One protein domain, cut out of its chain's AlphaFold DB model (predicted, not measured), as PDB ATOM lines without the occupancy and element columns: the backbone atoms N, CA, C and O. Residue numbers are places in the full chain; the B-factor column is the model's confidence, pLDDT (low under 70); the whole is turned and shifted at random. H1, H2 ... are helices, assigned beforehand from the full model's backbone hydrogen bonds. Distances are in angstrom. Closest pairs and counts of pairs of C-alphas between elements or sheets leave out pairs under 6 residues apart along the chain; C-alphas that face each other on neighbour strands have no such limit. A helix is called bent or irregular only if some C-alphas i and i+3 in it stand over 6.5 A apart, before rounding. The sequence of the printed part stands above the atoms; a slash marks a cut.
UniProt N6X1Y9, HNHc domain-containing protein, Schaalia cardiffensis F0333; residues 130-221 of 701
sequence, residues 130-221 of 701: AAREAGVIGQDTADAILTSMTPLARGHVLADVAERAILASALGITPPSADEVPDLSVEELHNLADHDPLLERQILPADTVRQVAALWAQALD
ATOM      1  N   ALA A 130      80.457  23.975   4.906       90.12
ATOM      2  CA  ALA A 130      79.124  23.843   4.315       90.12
ATOM      3  C   ALA A 130      79.179  23.393   2.845       90.12
ATOM      4  O   ALA A 130      78.461  22.482   2.451       90.12
ATOM      5  N   ALA A 131      80.088  23.958   2.047       91.81
ATOM      6  CA  ALA A 131      80.277  23.568   0.650       91.81
ATOM      7  C   ALA A 131      80.704  22.103   0.506       91.81
ATOM      8  O   ALA A 131      80.300  21.432  -0.441       91.81
ATOM      9  N   ARG A 132      81.512  21.603   1.446       90.62
ATOM     10  CA  ARG A 132      81.938  20.203   1.479       90.62
ATOM     11  C   ARG A 132      80.843  19.272   1.990       90.62
ATOM     12  O   ARG A 132      80.682  18.193   1.434       90.62
ATOM     13  N   GLU A 133      80.074  19.673   3.002       87.44
ATOM     14  CA  GLU A 133      78.889  18.933   3.474       87.44
ATOM     15  C   GLU A 133      77.856  18.777   2.355       87.44
ATOM     16  O   GLU A 133      77.310  17.693   2.164       87.44
ATOM     17  N   ALA A 134      77.658  19.840   1.579       87.88
ATOM     18  CA  ALA A 134      76.791  19.871   0.411       87.88
ATOM     19  C   ALA A 134      77.398  19.165  -0.824       87.88
ATOM     20  O   ALA A 134      76.710  18.968  -1.817       87.88
ATOM     21  N   GLY A 135      78.684  18.792  -0.786       87.81
ATOM     22  CA  GLY A 135      79.403  18.144  -1.890       87.81
ATOM     23  C   GLY A 135      79.666  19.024  -3.114       87.81
ATOM     24  O   GLY A 135      80.085  18.509  -4.149       87.81
ATOM     25  N   VAL A 136      79.491  20.344  -3.006       88.69
ATOM     26  CA  VAL A 136      79.763  21.299  -4.098       88.69
ATOM     27  C   VAL A 136      81.270  21.458  -4.344       88.69
ATOM     28  O   VAL A 136      81.687  21.833  -5.438       88.69
ATOM     29  N   ILE A 137      82.105  21.148  -3.345       90.25
ATOM     30  CA  ILE A 137      83.564  21.055  -3.495       90.25
ATOM     31  C   ILE A 137      84.087  19.689  -3.052       90.25
ATOM     32  O   ILE A 137      83.664  19.154  -2.027       90.25
ATOM     33  N   GLY A 138      85.070  19.173  -3.791       89.12
ATOM     34  CA  GLY A 138      85.798  17.961  -3.428       89.12
ATOM     35  C   GLY A 138      86.846  18.177  -2.326       89.12
ATOM     36  O   GLY A 138      87.165  19.304  -1.928       89.12
ATOM     37  N   GLN A 139      87.426  17.068  -1.860       88.12
ATOM     38  CA  GLN A 139      88.403  17.041  -0.767       88.12
ATOM     39  C   GLN A 139      89.647  17.895  -1.041       88.12
ATOM     40  O   GLN A 139      90.058  18.670  -0.180       88.12
ATOM     41  N   ASP A 140      90.235  17.775  -2.231       89.88
ATOM     42  CA  ASP A 140      91.489  18.460  -2.560       89.88
ATOM     43  C   ASP A 140      91.320  19.982  -2.592       89.88
ATOM     44  O   ASP A 140      92.202  20.722  -2.146       89.88
ATOM     45  N   THR A 141      90.161  20.450  -3.063       91.94
ATOM     46  CA  THR A 141      89.771  21.862  -3.041       91.94
ATOM     47  C   THR A 141      89.603  22.354  -1.608       91.94
ATOM     48  O   THR A 141      90.150  23.398  -1.255       91.94
ATOM     49  N   ALA A 142      88.912  21.597  -0.752       91.56
ATOM     50  CA  ALA A 142      88.783  21.947   0.660       91.56
ATOM     51  C   ALA A 142      90.156  22.018   1.354       91.56
ATOM     52  O   ALA A 142      90.458  23.009   2.016       91.56
ATOM     53  N   ASP A 143      91.027  21.028   1.135       89.12
ATOM     54  CA  ASP A 143      92.383  21.001   1.692       89.12
ATOM     55  C   ASP A 143      93.238  22.172   1.190       89.12
ATOM     56  O   ASP A 143      94.038  22.731   1.948       89.12
ATOM     57  N   ALA A 144      93.082  22.566  -0.078       90.25
ATOM     58  CA  ALA A 144      93.750  23.730  -0.647       90.25
ATOM     59  C   ALA A 144      93.378  25.029   0.082       90.25
ATOM     60  O   ALA A 144      94.273  25.815   0.397       90.25
ATOM     61  N   ILE A 145      92.096  25.223   0.407       92.19
ATOM     62  CA  ILE A 145      91.618  26.409   1.130       92.19
ATOM     63  C   ILE A 145      92.034  26.351   2.605       92.19
ATOM     64  O   ILE A 145      92.647  27.287   3.124       92.19
ATOM     65  N   LEU A 146      91.751  25.232   3.278       89.25
ATOM     66  CA  LEU A 146      91.969  25.066   4.716       89.25
ATOM     67  C   LEU A 146      93.447  25.158   5.098       89.25
ATOM     68  O   LEU A 146      93.765  25.742   6.134       89.25
ATOM     69  N   THR A 147      94.358  24.650   4.261       87.69
ATOM     70  CA  THR A 147      95.808  24.741   4.513       87.69
ATOM     71  C   THR A 147      96.275  26.195   4.635       87.69
ATOM     72  O   THR A 147      97.129  26.496   5.467       87.69
ATOM     73  N   SER A 148      95.714  27.097   3.828       86.69
ATOM     74  CA  SER A 148      96.079  28.517   3.827       86.69
ATOM     75  C   SER A 148      95.306  29.330   4.866       86.69
ATOM     76  O   SER A 148      95.879  30.224   5.482       86.69
ATOM     77  N   MET A 149      94.024  29.018   5.079       88.81
ATOM     78  CA  MET A 149      93.128  29.827   5.913       88.81
ATOM     79  C   MET A 149      93.145  29.453   7.395       88.81
ATOM     80  O   MET A 149      93.055  30.341   8.241       88.81
ATOM     81  N   THR A 150      93.300  28.171   7.746       85.75
ATOM     82  CA  THR A 150      93.214  27.703   9.146       85.75
ATOM     83  C   THR A 150      94.160  28.437  10.108       85.75
ATOM     84  O   THR A 150      93.710  28.784  11.205       85.75
ATOM     85  N   PRO A 151      95.429  28.735   9.745       83.81
ATOM     86  CA  PRO A 151      96.326  29.494  10.620       83.81
ATOM     87  C   PRO A 151      95.847  30.923  10.920       83.81
ATOM     88  O   PRO A 151      96.186  31.466  11.967       83.81
ATOM     89  N   LEU A 152      95.063  31.526  10.021       83.19
ATOM     90  CA  LEU A 152      94.657  32.935  10.080       83.19
ATOM     91  C   LEU A 152      93.236  33.115  10.624       83.19
ATOM     92  O   LEU A 152      92.937  34.081  11.329       83.19
ATOM     93  N   ALA A 153      92.348  32.173  10.319       75.94
ATOM     94  CA  ALA A 153      90.915  32.380  10.461       75.94
ATOM     95  C   ALA A 153      90.396  32.394  11.909       75.94
ATOM     96  O   ALA A 153      89.290  32.861  12.156       75.94
ATOM     97  N   ARG A 154      91.198  31.974  12.898       70.69
ATOM     98  CA  ARG A 154      90.843  32.125  14.326       70.69
ATOM     99  C   ARG A 154      91.157  33.508  14.906       70.69
ATOM    100  O   ARG A 154      90.678  33.809  15.993       70.69
ATOM    101  N   GLY A 155      91.973  34.316  14.227       72.25
ATOM    102  CA  GLY A 155      92.489  35.578  14.770       72.25
ATOM    103  C   GLY A 155      92.162  36.821  13.947       72.25
ATOM    104  O   GLY A 155      92.219  37.924  14.485       72.25
ATOM    105  N   HIS A 156      91.814  36.669  12.668       84.88
ATOM    106  CA  HIS A 156      91.634  37.804  11.768       84.88
ATOM    107  C   HIS A 156      90.155  38.161  11.560       84.88
ATOM    108  O   HIS A 156      89.360  37.323  11.148       84.88
ATOM    109  N   VAL A 157      89.793  39.431  11.788       85.94
ATOM    110  CA  VAL A 157      88.398  39.924  11.707       85.94
ATOM    111  C   VAL A 157      87.798  39.785  10.303       85.94
ATOM    112  O   VAL A 157      86.592  39.651  10.179       85.94
ATOM    113  N   LEU A 158      88.640  39.805   9.266       90.81
ATOM    114  CA  LEU A 158      88.234  39.721   7.853       90.81
ATOM    115  C   LEU A 158      88.397  38.315   7.242       90.81
ATOM    116  O   LEU A 158      88.423  38.166   6.018       90.81
ATOM    117  N   ALA A 159      88.609  37.285   8.066       89.81
ATOM    118  CA  ALA A 159      88.832  35.927   7.570       89.81
ATOM    119  C   ALA A 159      87.620  35.357   6.814       89.81
ATOM    120  O   ALA A 159      87.798  34.597   5.865       89.81
ATOM    121  N   ASP A 160      86.411  35.761   7.198       89.56
ATOM    122  CA  ASP A 160      85.149  35.397   6.556       89.56
ATOM    123  C   ASP A 160      85.035  35.973   5.134       89.56
ATOM    124  O   ASP A 160      84.624  35.274   4.209       89.56
ATOM    125  N   VAL A 161      85.467  37.224   4.930       91.94
ATOM    126  CA  VAL A 161      85.507  37.878   3.612       91.94
ATOM    127  C   VAL A 161      86.436  37.115   2.670       91.94
ATOM    128  O   VAL A 161      86.076  36.831   1.527       91.94
ATOM    129  N   ALA A 162      87.624  36.753   3.159       92.75
ATOM    130  CA  ALA A 162      88.590  35.981   2.389       92.75
ATOM    131  C   ALA A 162      88.079  34.568   2.085       92.75
ATOM    132  O   ALA A 162      88.143  34.136   0.937       92.75
ATOM    133  N   GLU A 163      87.526  33.866   3.078       93.62
ATOM    134  CA  GLU A 163      86.917  32.549   2.884       93.62
ATOM    135  C   GLU A 163      85.859  32.587   1.775       93.62
ATOM    136  O   GLU A 163      85.906  31.783   0.841       93.62
ATOM    137  N   ARG A 164      84.951  33.567   1.842       93.44
ATOM    138  CA  ARG A 164      83.875  33.758   0.871       93.44
ATOM    139  C   ARG A 164      84.410  33.997  -0.537       93.44
ATOM    140  O   ARG A 164      83.968  33.349  -1.483       93.44
ATOM    141  N   ALA A 165      85.393  34.882  -0.679       92.06
ATOM    142  CA  ALA A 165      85.977  35.209  -1.973       92.06
ATOM    143  C   ALA A 165      86.762  34.038  -2.591       92.06
ATOM    144  O   ALA A 165      86.673  33.806  -3.802       92.06
ATOM    145  N   ILE A 166      87.509  33.286  -1.775       93.31
ATOM    146  CA  ILE A 166      88.229  32.086  -2.221       93.31
ATOM    147  C   ILE A 166      87.228  31.027  -2.689       93.31
ATOM    148  O   ILE A 166      87.381  30.485  -3.783       93.31
ATOM    149  N   LEU A 167      86.196  30.749  -1.888       93.31
ATOM    150  CA  LEU A 167      85.198  29.729  -2.201       93.31
ATOM    151  C   LEU A 167      84.372  30.097  -3.438       93.31
ATOM    152  O   LEU A 167      84.182  29.258  -4.314       93.31
ATOM    153  N   ALA A 168      83.948  31.356  -3.560       90.44
ATOM    154  CA  ALA A 168      83.260  31.831  -4.754       90.44
ATOM    155  C   ALA A 168      84.124  31.659  -6.014       90.44
ATOM    156  O   ALA A 168      83.633  31.178  -7.034       90.44
ATOM    157  N   SER A 169      85.424  31.961  -5.921       87.12
ATOM    158  CA  SER A 169      86.367  31.731  -7.023       87.12
ATOM    159  C   SER A 169      86.480  30.243  -7.367       87.12
ATOM    160  O   SER A 169      86.429  29.885  -8.539       87.12
ATOM    161  N   ALA A 170      86.583  29.366  -6.360       89.56
ATOM    162  CA  ALA A 170      86.657  27.916  -6.557       89.56
ATOM    163  C   ALA A 170      85.427  27.357  -7.290       89.56
ATOM    164  O   ALA A 170      85.557  26.476  -8.136       89.56
ATOM    165  N   LEU A 171      84.250  27.909  -6.994       86.69
ATOM    166  CA  LEU A 171      82.965  27.507  -7.565       86.69
ATOM    167  C   LEU A 171      82.631  28.187  -8.903       86.69
ATOM    168  O   LEU A 171      81.547  27.960  -9.443       86.69
ATOM    169  N   GLY A 172      83.522  29.035  -9.428       80.62
ATOM    170  CA  GLY A 172      83.266  29.801 -10.650       80.62
ATOM    171  C   GLY A 172      82.136  30.825 -10.502       80.62
ATOM    172  O   GLY A 172      81.492  31.187 -11.488       80.62
ATOM    173  N   ILE A 173      81.855  31.277  -9.276       83.69
ATOM    174  CA  ILE A 173      80.830  32.282  -8.990       83.69
ATOM    175  C   ILE A 173      81.423  33.654  -9.301       83.69
ATOM    176  O   ILE A 173      82.260  34.185  -8.570       83.69
ATOM    177  N   THR A 174      80.989  34.225 -10.422       75.00
ATOM    178  CA  THR A 174      81.404  35.562 -10.845       75.00
ATOM    179  C   THR A 174      80.731  36.622  -9.973       75.00
ATOM    180  O   THR A 174      79.499  36.610  -9.886       75.00
ATOM    181  N   PRO A 175      81.485  37.553  -9.363       76.44
ATOM    182  CA  PRO A 175      80.886  38.661  -8.635       76.44
ATOM    183  C   PRO A 175      80.110  39.593  -9.578       76.44
ATOM    184  O   PRO A 175      80.423  39.660 -10.770       76.44
ATOM    185  N   PRO A 176      79.117  40.334  -9.055       72.75
ATOM    186  CA  PRO A 176      78.362  41.318  -9.832       72.75
ATOM    187  C   PRO A 176      79.247  42.459 -10.355       72.75
ATOM    188  O   PRO A 176      78.990  42.991 -11.433       72.75
ATOM    189  N   SER A 177      80.315  42.804  -9.628       76.88
ATOM    190  CA  SER A 177      81.330  43.772 -10.046       76.88
ATOM    191  C   SER A 177      82.739  43.303  -9.663       76.88
ATOM    192  O   SER A 177      82.925  42.457  -8.785       76.88
ATOM    193  N   ALA A 178      83.768  43.839 -10.327       68.94
ATOM    194  CA  ALA A 178      85.157  43.455 -10.062       68.94
ATOM    195  C   ALA A 178      85.604  43.782  -8.623       68.94
ATOM    196  O   ALA A 178      86.448  43.070  -8.079       68.94
ATOM    197  N   ASP A 179      85.015  44.797  -7.995       74.44
ATOM    198  CA  ASP A 179      85.382  45.288  -6.662       74.44
ATOM    199  C   ASP A 179      84.393  44.849  -5.566       74.44
ATOM    200  O   ASP A 179      84.351  45.433  -4.484       74.44
ATOM    201  N   GLU A 180      83.648  43.767  -5.809       84.00
ATOM    202  CA  GLU A 180      82.776  43.135  -4.818       84.00
ATOM    203  C   GLU A 180      83.173  41.679  -4.540       84.00
ATOM    204  O   GLU A 180      83.681  40.949  -5.401       84.00
ATOM    205  N   VAL A 181      82.942  41.259  -3.294       86.00
ATOM    206  CA  VAL A 181      82.937  39.845  -2.912       86.00
ATOM    207  C   VAL A 181      81.495  39.360  -3.064       86.00
ATOM    208  O   VAL A 181      80.609  40.030  -2.539       86.00
ATOM    209  N   PRO A 182      81.237  38.242  -3.771       86.19
ATOM    210  CA  PRO A 182      79.889  37.691  -3.873       86.19
ATOM    211  C   PRO A 182      79.314  37.462  -2.481       86.19
ATOM    212  O   PRO A 182      80.031  36.927  -1.635       86.19
ATOM    213  N   ASP A 183      78.060  37.845  -2.250       85.94
ATOM    214  CA  ASP A 183      77.350  37.423  -1.047       85.94
ATOM    215  C   ASP A 183      77.058  35.932  -1.207       85.94
ATOM    216  O   ASP A 183      76.360  35.527  -2.130       85.94
ATOM    217  N   LEU A 184      77.745  35.117  -0.414       89.56
ATOM    218  CA  LEU A 184      77.685  33.666  -0.472       89.56
ATOM    219  C   LEU A 184      77.431  33.171   0.945       89.56
ATOM    220  O   LEU A 184      78.218  33.414   1.874       89.56
ATOM    221  N   SER A 185      76.312  32.480   1.076       90.94
ATOM    222  CA  SER A 185      75.735  31.957   2.301       90.94
ATOM    223  C   SER A 185      75.696  30.427   2.288       90.94
ATOM    224  O   SER A 185      75.854  29.768   1.260       90.94
ATOM    225  N   VAL A 186      75.462  29.839   3.462       90.06
ATOM    226  CA  VAL A 186      75.268  28.386   3.603       90.06
ATOM    227  C   VAL A 186      74.042  27.909   2.816       90.06
ATOM    228  O   VAL A 186      74.066  26.824   2.247       90.06
ATOM    229  N   GLU A 187      72.983  28.718   2.759       89.00
ATOM    230  CA  GLU A 187      71.764  28.391   2.014       89.00
ATOM    231  C   GLU A 187      72.021  28.353   0.506       89.00
ATOM    232  O   GLU A 187      71.633  27.398  -0.159       89.00
ATOM    233  N   GLU A 188      72.762  29.324  -0.029       88.00
ATOM    234  CA  GLU A 188      73.154  29.317  -1.441       88.00
ATOM    235  C   GLU A 188      74.030  28.115  -1.787       88.00
ATOM    236  O   GLU A 188      73.852  27.532  -2.849       88.00
ATOM    237  N   LEU A 189      74.930  27.686  -0.897       89.94
ATOM    238  CA  LEU A 189      75.729  26.476  -1.110       89.94
ATOM    239  C   LEU A 189      74.867  25.209  -1.183       89.94
ATOM    240  O   LEU A 189      75.129  24.357  -2.028       89.94
ATOM    241  N   HIS A 190      73.828  25.094  -0.353       86.56
ATOM    242  CA  HIS A 190      72.874  23.985  -0.457       86.56
ATOM    243  C   HIS A 190      72.049  24.066  -1.745       86.56
ATOM    244  O   HIS A 190      71.973  23.082  -2.475       86.56
ATOM    245  N   ASN A 191      71.535  25.247  -2.097       86.88
ATOM    246  CA  ASN A 191      70.804  25.449  -3.352       86.88
ATOM    247  C   ASN A 191      71.676  25.109  -4.575       86.88
ATOM    248  O   ASN A 191      71.204  24.540  -5.556       86.88
ATOM    249  N   LEU A 192      72.975  25.417  -4.506       83.88
ATOM    250  CA  LEU A 192      73.949  25.065  -5.532       83.88
ATOM    251  C   LEU A 192      74.191  23.556  -5.639       83.88
ATOM    252  O   LEU A 192      74.575  23.118  -6.724       83.88
ATOM    253  N   ALA A 193      74.022  22.792  -4.558       82.56
ATOM    254  CA  ALA A 193      74.097  21.331  -4.570       82.56
ATOM    255  C   ALA A 193      72.829  20.688  -5.149       82.56
ATOM    256  O   ALA A 193      72.914  19.631  -5.767       82.56
ATOM    257  N   ASP A 194      71.677  21.345  -4.990       80.69
ATOM    258  CA  ASP A 194      70.392  20.891  -5.535       80.69
ATOM    259  C   ASP A 194      70.245  21.168  -7.041       80.69
ATOM    260  O   ASP A 194      69.350  20.635  -7.704       80.69
ATOM    261  N   HIS A 195      71.104  22.020  -7.606       76.38
ATOM    262  CA  HIS A 195      71.149  22.249  -9.044       76.38
ATOM    263  C   HIS A 195      71.712  21.042  -9.794       76.38
ATOM    264  O   HIS A 195      72.604  20.349  -9.313       76.38
ATOM    265  N   ASP A 196      71.209  20.843 -11.014       69.69
ATOM    266  CA  ASP A 196      71.667  19.789 -11.915       69.69
ATOM    267  C   ASP A 196      73.211  19.821 -12.027       69.69
ATOM    268  O   ASP A 196      73.767  20.882 -12.337       69.69
ATOM    269  N   PRO A 197      73.932  18.711 -11.765       68.31
ATOM    270  CA  PRO A 197      75.385  18.648 -11.937       68.31
ATOM    271  C   PRO A 197      75.827  18.910 -13.389       68.31
ATOM    272  O   PRO A 197      76.985  19.267 -13.625       68.31
ATOM    273  N   LEU A 198      74.908  18.791 -14.353       63.81
ATOM    274  CA  LEU A 198      75.093  19.179 -15.752       63.81
ATOM    275  C   LEU A 198      74.861  20.682 -15.999       63.81
ATOM    276  O   LEU A 198      75.096  21.162 -17.107       63.81
ATOM    277  N   LEU A 199      74.414  21.453 -15.000       63.44
ATOM    278  CA  LEU A 199      74.316  22.911 -15.070       63.44
ATOM    279  C   LEU A 199      75.720  23.512 -14.884       63.44
ATOM    280  O   LEU A 199      76.198  23.763 -13.775       63.44
ATOM    281  N   GLU A 200      76.415  23.680 -16.004       61.38
ATOM    282  CA  GLU A 200      77.869  23.825 -16.016       61.38
ATOM    283  C   GLU A 200      78.365  25.149 -15.423       61.38
ATOM    284  O   GLU A 200      78.163  26.236 -15.970       61.38
ATOM    285  N   ARG A 201      79.103  25.037 -14.318       67.88
ATOM    286  CA  ARG A 201      79.932  26.100 -13.746       67.88
ATOM    287  C   ARG A 201      81.395  25.797 -14.031       67.88
ATOM    288  O   ARG A 201      81.813  24.642 -13.980       67.88
ATOM    289  N   GLN A 202      82.180  26.836 -14.304       71.25
ATOM    290  CA  GLN A 202      83.622  26.686 -14.456       71.25
ATOM    291  C   GLN A 202      84.273  26.559 -13.074       71.25
ATOM    292  O   GLN A 202      84.689  27.547 -12.474       71.25
ATOM    293  N   ILE A 203      84.319  25.332 -12.558       78.38
ATOM    294  CA  ILE A 203      84.982  25.006 -11.292       78.38
ATOM    295  C   ILE A 203      86.497  25.073 -11.501       78.38
ATOM    296  O   ILE A 203      87.026  24.550 -12.484       78.38
ATOM    297  N   LEU A 204      87.205  25.723 -10.578       81.94
ATOM    298  CA  LEU A 204      88.662  25.798 -10.644       81.94
ATOM    299  C   LEU A 204      89.303  24.502 -10.125       81.94
ATOM    300  O   LEU A 204      88.878  23.986  -9.087       81.94
ATOM    301  N   PRO A 205      90.377  24.008 -10.769       84.94
ATOM    302  CA  PRO A 205      91.173  22.912 -10.228       84.94
ATOM    303  C   PRO A 205      91.715  23.239  -8.832       84.94
ATOM    304  O   PRO A 205      92.065  24.388  -8.542       84.94
ATOM    305  N   ALA A 206      91.863  22.220  -7.982       87.75
ATOM    306  CA  ALA A 206      92.321  22.383  -6.599       87.75
ATOM    307  C   ALA A 206      93.670  23.119  -6.487       87.75
ATOM    308  O   ALA A 206      93.896  23.875  -5.541       87.75
ATOM    309  N   ASP A 207      94.563  22.961  -7.465       82.44
ATOM    310  CA  ASP A 207      95.850  23.660  -7.485       82.44
ATOM    311  C   ASP A 207      95.730  25.144  -7.806       82.44
ATOM    312  O   ASP A 207      96.430  25.962  -7.207       82.44
ATOM    313  N   THR A 208      94.799  25.516  -8.682       81.94
ATOM    314  CA  THR A 208      94.450  26.920  -8.905       81.94
ATOM    315  C   THR A 208      93.820  27.508  -7.645       81.94
ATOM    316  O   THR A 208      94.216  28.588  -7.207       81.94
ATOM    317  N   VAL A 209      92.918  26.772  -6.986       88.56
ATOM    318  CA  VAL A 209      92.319  27.199  -5.710       88.56
ATOM    319  C   VAL A 209      93.383  27.383  -4.628       88.56
ATOM    320  O   VAL A 209      93.330  28.355  -3.880       88.56
ATOM    321  N   ARG A 210      94.404  26.522  -4.578       87.44
ATOM    322  CA  ARG A 210      95.542  26.660  -3.655       87.44
ATOM    323  C   ARG A 210      96.308  27.963  -3.873       87.44
ATOM    324  O   ARG A 210      96.707  28.603  -2.901       87.44
ATOM    325  N   GLN A 211      96.509  28.365  -5.129       82.12
ATOM    326  CA  GLN A 211      97.161  29.635  -5.462       82.12
ATOM    327  C   GLN A 211      96.306  30.829  -5.023       82.12
ATOM    328  O   GLN A 211      96.823  31.736  -4.370       82.12
ATOM    329  N   VAL A 212      94.996  30.789  -5.294       87.44
ATOM    330  CA  VAL A 212      94.034  31.813  -4.851       87.44
ATOM    331  C   VAL A 212      93.997  31.907  -3.320       87.44
ATOM    332  O   VAL A 212      94.101  32.998  -2.766       87.44
ATOM    333  N   ALA A 213      93.924  30.779  -2.613       90.69
ATOM    334  CA  ALA A 213      93.899  30.750  -1.152       90.69
ATOM    335  C   ALA A 213      95.194  31.306  -0.536       90.69
ATOM    336  O   ALA A 213      95.147  32.076   0.422       90.69
ATOM    337  N   ALA A 214      96.357  30.979  -1.110       86.12
ATOM    338  CA  ALA A 214      97.640  31.531  -0.675       86.12
ATOM    339  C   ALA A 214      97.732  33.053  -0.888       86.12
ATOM    340  O   ALA A 214      98.314  33.756  -0.064       86.12
ATOM    341  N   LEU A 215      97.148  33.558  -1.974       87.62
ATOM    342  CA  LEU A 215      97.046  34.984  -2.279       87.62
ATOM    343  C   LEU A 215      96.194  35.745  -1.262       87.62
ATOM    344  O   LEU A 215      96.621  36.775  -0.746       87.62
ATOM    345  N   TRP A 216      95.012  35.225  -0.938       91.06
ATOM    346  CA  TRP A 216      94.135  35.824   0.068       91.06
ATOM    347  C   TRP A 216      94.731  35.749   1.475       91.06
ATOM    348  O   TRP A 216      94.661  36.725   2.217       91.06
ATOM    349  N   ALA A 217      95.398  34.646   1.820       88.25
ATOM    350  CA  ALA A 217      96.149  34.537   3.068       88.25
ATOM    351  C   ALA A 217      97.260  35.599   3.165       88.25
ATOM    352  O   ALA A 217      97.426  36.226   4.206       88.25
ATOM    353  N   GLN A 218      97.977  35.855   2.064       85.88
ATOM    354  CA  GLN A 218      98.977  36.924   1.982       85.88
ATOM    355  C   GLN A 218      98.354  38.328   2.086       85.88
ATOM    356  O   GLN A 218      98.984  39.239   2.616       85.88
ATOM    357  N   ALA A 219      97.139  38.526   1.569       88.56
ATOM    358  CA  ALA A 219      96.426  39.794   1.695       88.56
ATOM    359  C   ALA A 219      95.973  40.063   3.140       88.56
ATOM    360  O   ALA A 219      96.020  41.210   3.578       88.56
ATOM    361  N   LEU A 220      95.555  39.017   3.863       88.81
ATOM    362  CA  LEU A 220      95.157  39.082   5.273       88.81
ATOM    363  C   LEU A 220      96.346  39.321   6.210       88.81
ATOM    364  O   LEU A 220      96.246  40.125   7.128       88.81
ATOM    365  N   ASP A 221      97.455  38.618   5.988       83.94
ATOM    366  CA  ASP A 221      98.661  38.708   6.814       83.94
ATOM    367  C   ASP A 221      99.892  39.008   5.939       83.94
ATOM    368  O   ASP A 221     100.668  38.102   5.600       83.94
TER     369      ASP A 221
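Overview. This is residues 130 to 221 of the 701 residues of the protein "HNHc domain-containing protein" of Schaalia cardiffensis F0333 (UniProt N6X1Y9). Three helices, H2, H3 and H5, lie side by side in an up-and-down bundle, and a small pair made of the short H1 and H4 sits off to one side, toward the end where H2 begins and H3 ends. Between H3 and H4 residues 171 to 185 swing out and back as a long loop with no named element, and a second long link leads from H4 back to H5. The printed part has 92 residues with five named helices, H1 to H5 in order along the chain, and no named strand; the class is all helix. It is compact, with a radius of gyration of the C-alphas of 12.7 A and spans of 38 by 28 by 21 A.

Arrangement. H1, residues 130 to 133, and H4, residues 186 to 194, touch; their closest C-alphas, of Ala 131 and Leu 189, are 5.7 A apart. H2, residues 139 to 153, is close to H1 but not clearly touching, with the C-alphas of Arg 132 and Ala 142 closest at 7.1 A. H3, residues 159 to 170, touches H2 at a shallow tilt of 20 degrees, opposite ways, and the two form a helical hairpin; their closest C-alphas, of Ala 153 and Ala 159, are 5.0 A apart. H5, residues 206 to 220, touches H2 at a shallow tilt of 9 degrees, the same way, with the C-alphas of Thr 141 and Ala 206 closest at 4.4 A. H5 also touches H3 at a shallow tilt of 26 degrees, opposite ways, with the C-alphas of Ala 170 and Val 209 closest at 5.8 A. H4 is apart from H2, H3 and H5. H1 is apart from H5 and only just apart from H3, at 8.4 A between closest C-alphas. Every O i to N i+4 pair is within hydrogen-bond range in H3, H4 and H5; in H2 it is 8 of 11, and H1 is too short for such a pair.

Along the chain. H1 begins at C-alpha 130, (79.124, 23.843, 4.315), and is 5.0 A long from first to last C-alpha. H2 measures 19.2 A and is only just irregular: C-alphas 148 and 151 are 6.9 A apart. H3 measures 16.4 A and ends at C-alpha 170, (86.657, 27.916, -6.557). H4 measures 12.8 A. H5 measures 20.7 A and ends at C-alpha 220, (95.157, 39.082, 5.273).

Size, cuts and confidence. The two C-alphas farthest apart, of Gly 155 and Leu 198, are 38.8 A apart. The printed part has no cut. The links H3 to H4, of 15 residues, and H4 to H5, of 11, are long; H1 to H2 and H2 to H3 are tight. The mean pLDDT of the printed part is 84.7, and residue 178 and residues 196 to 201 are under 70.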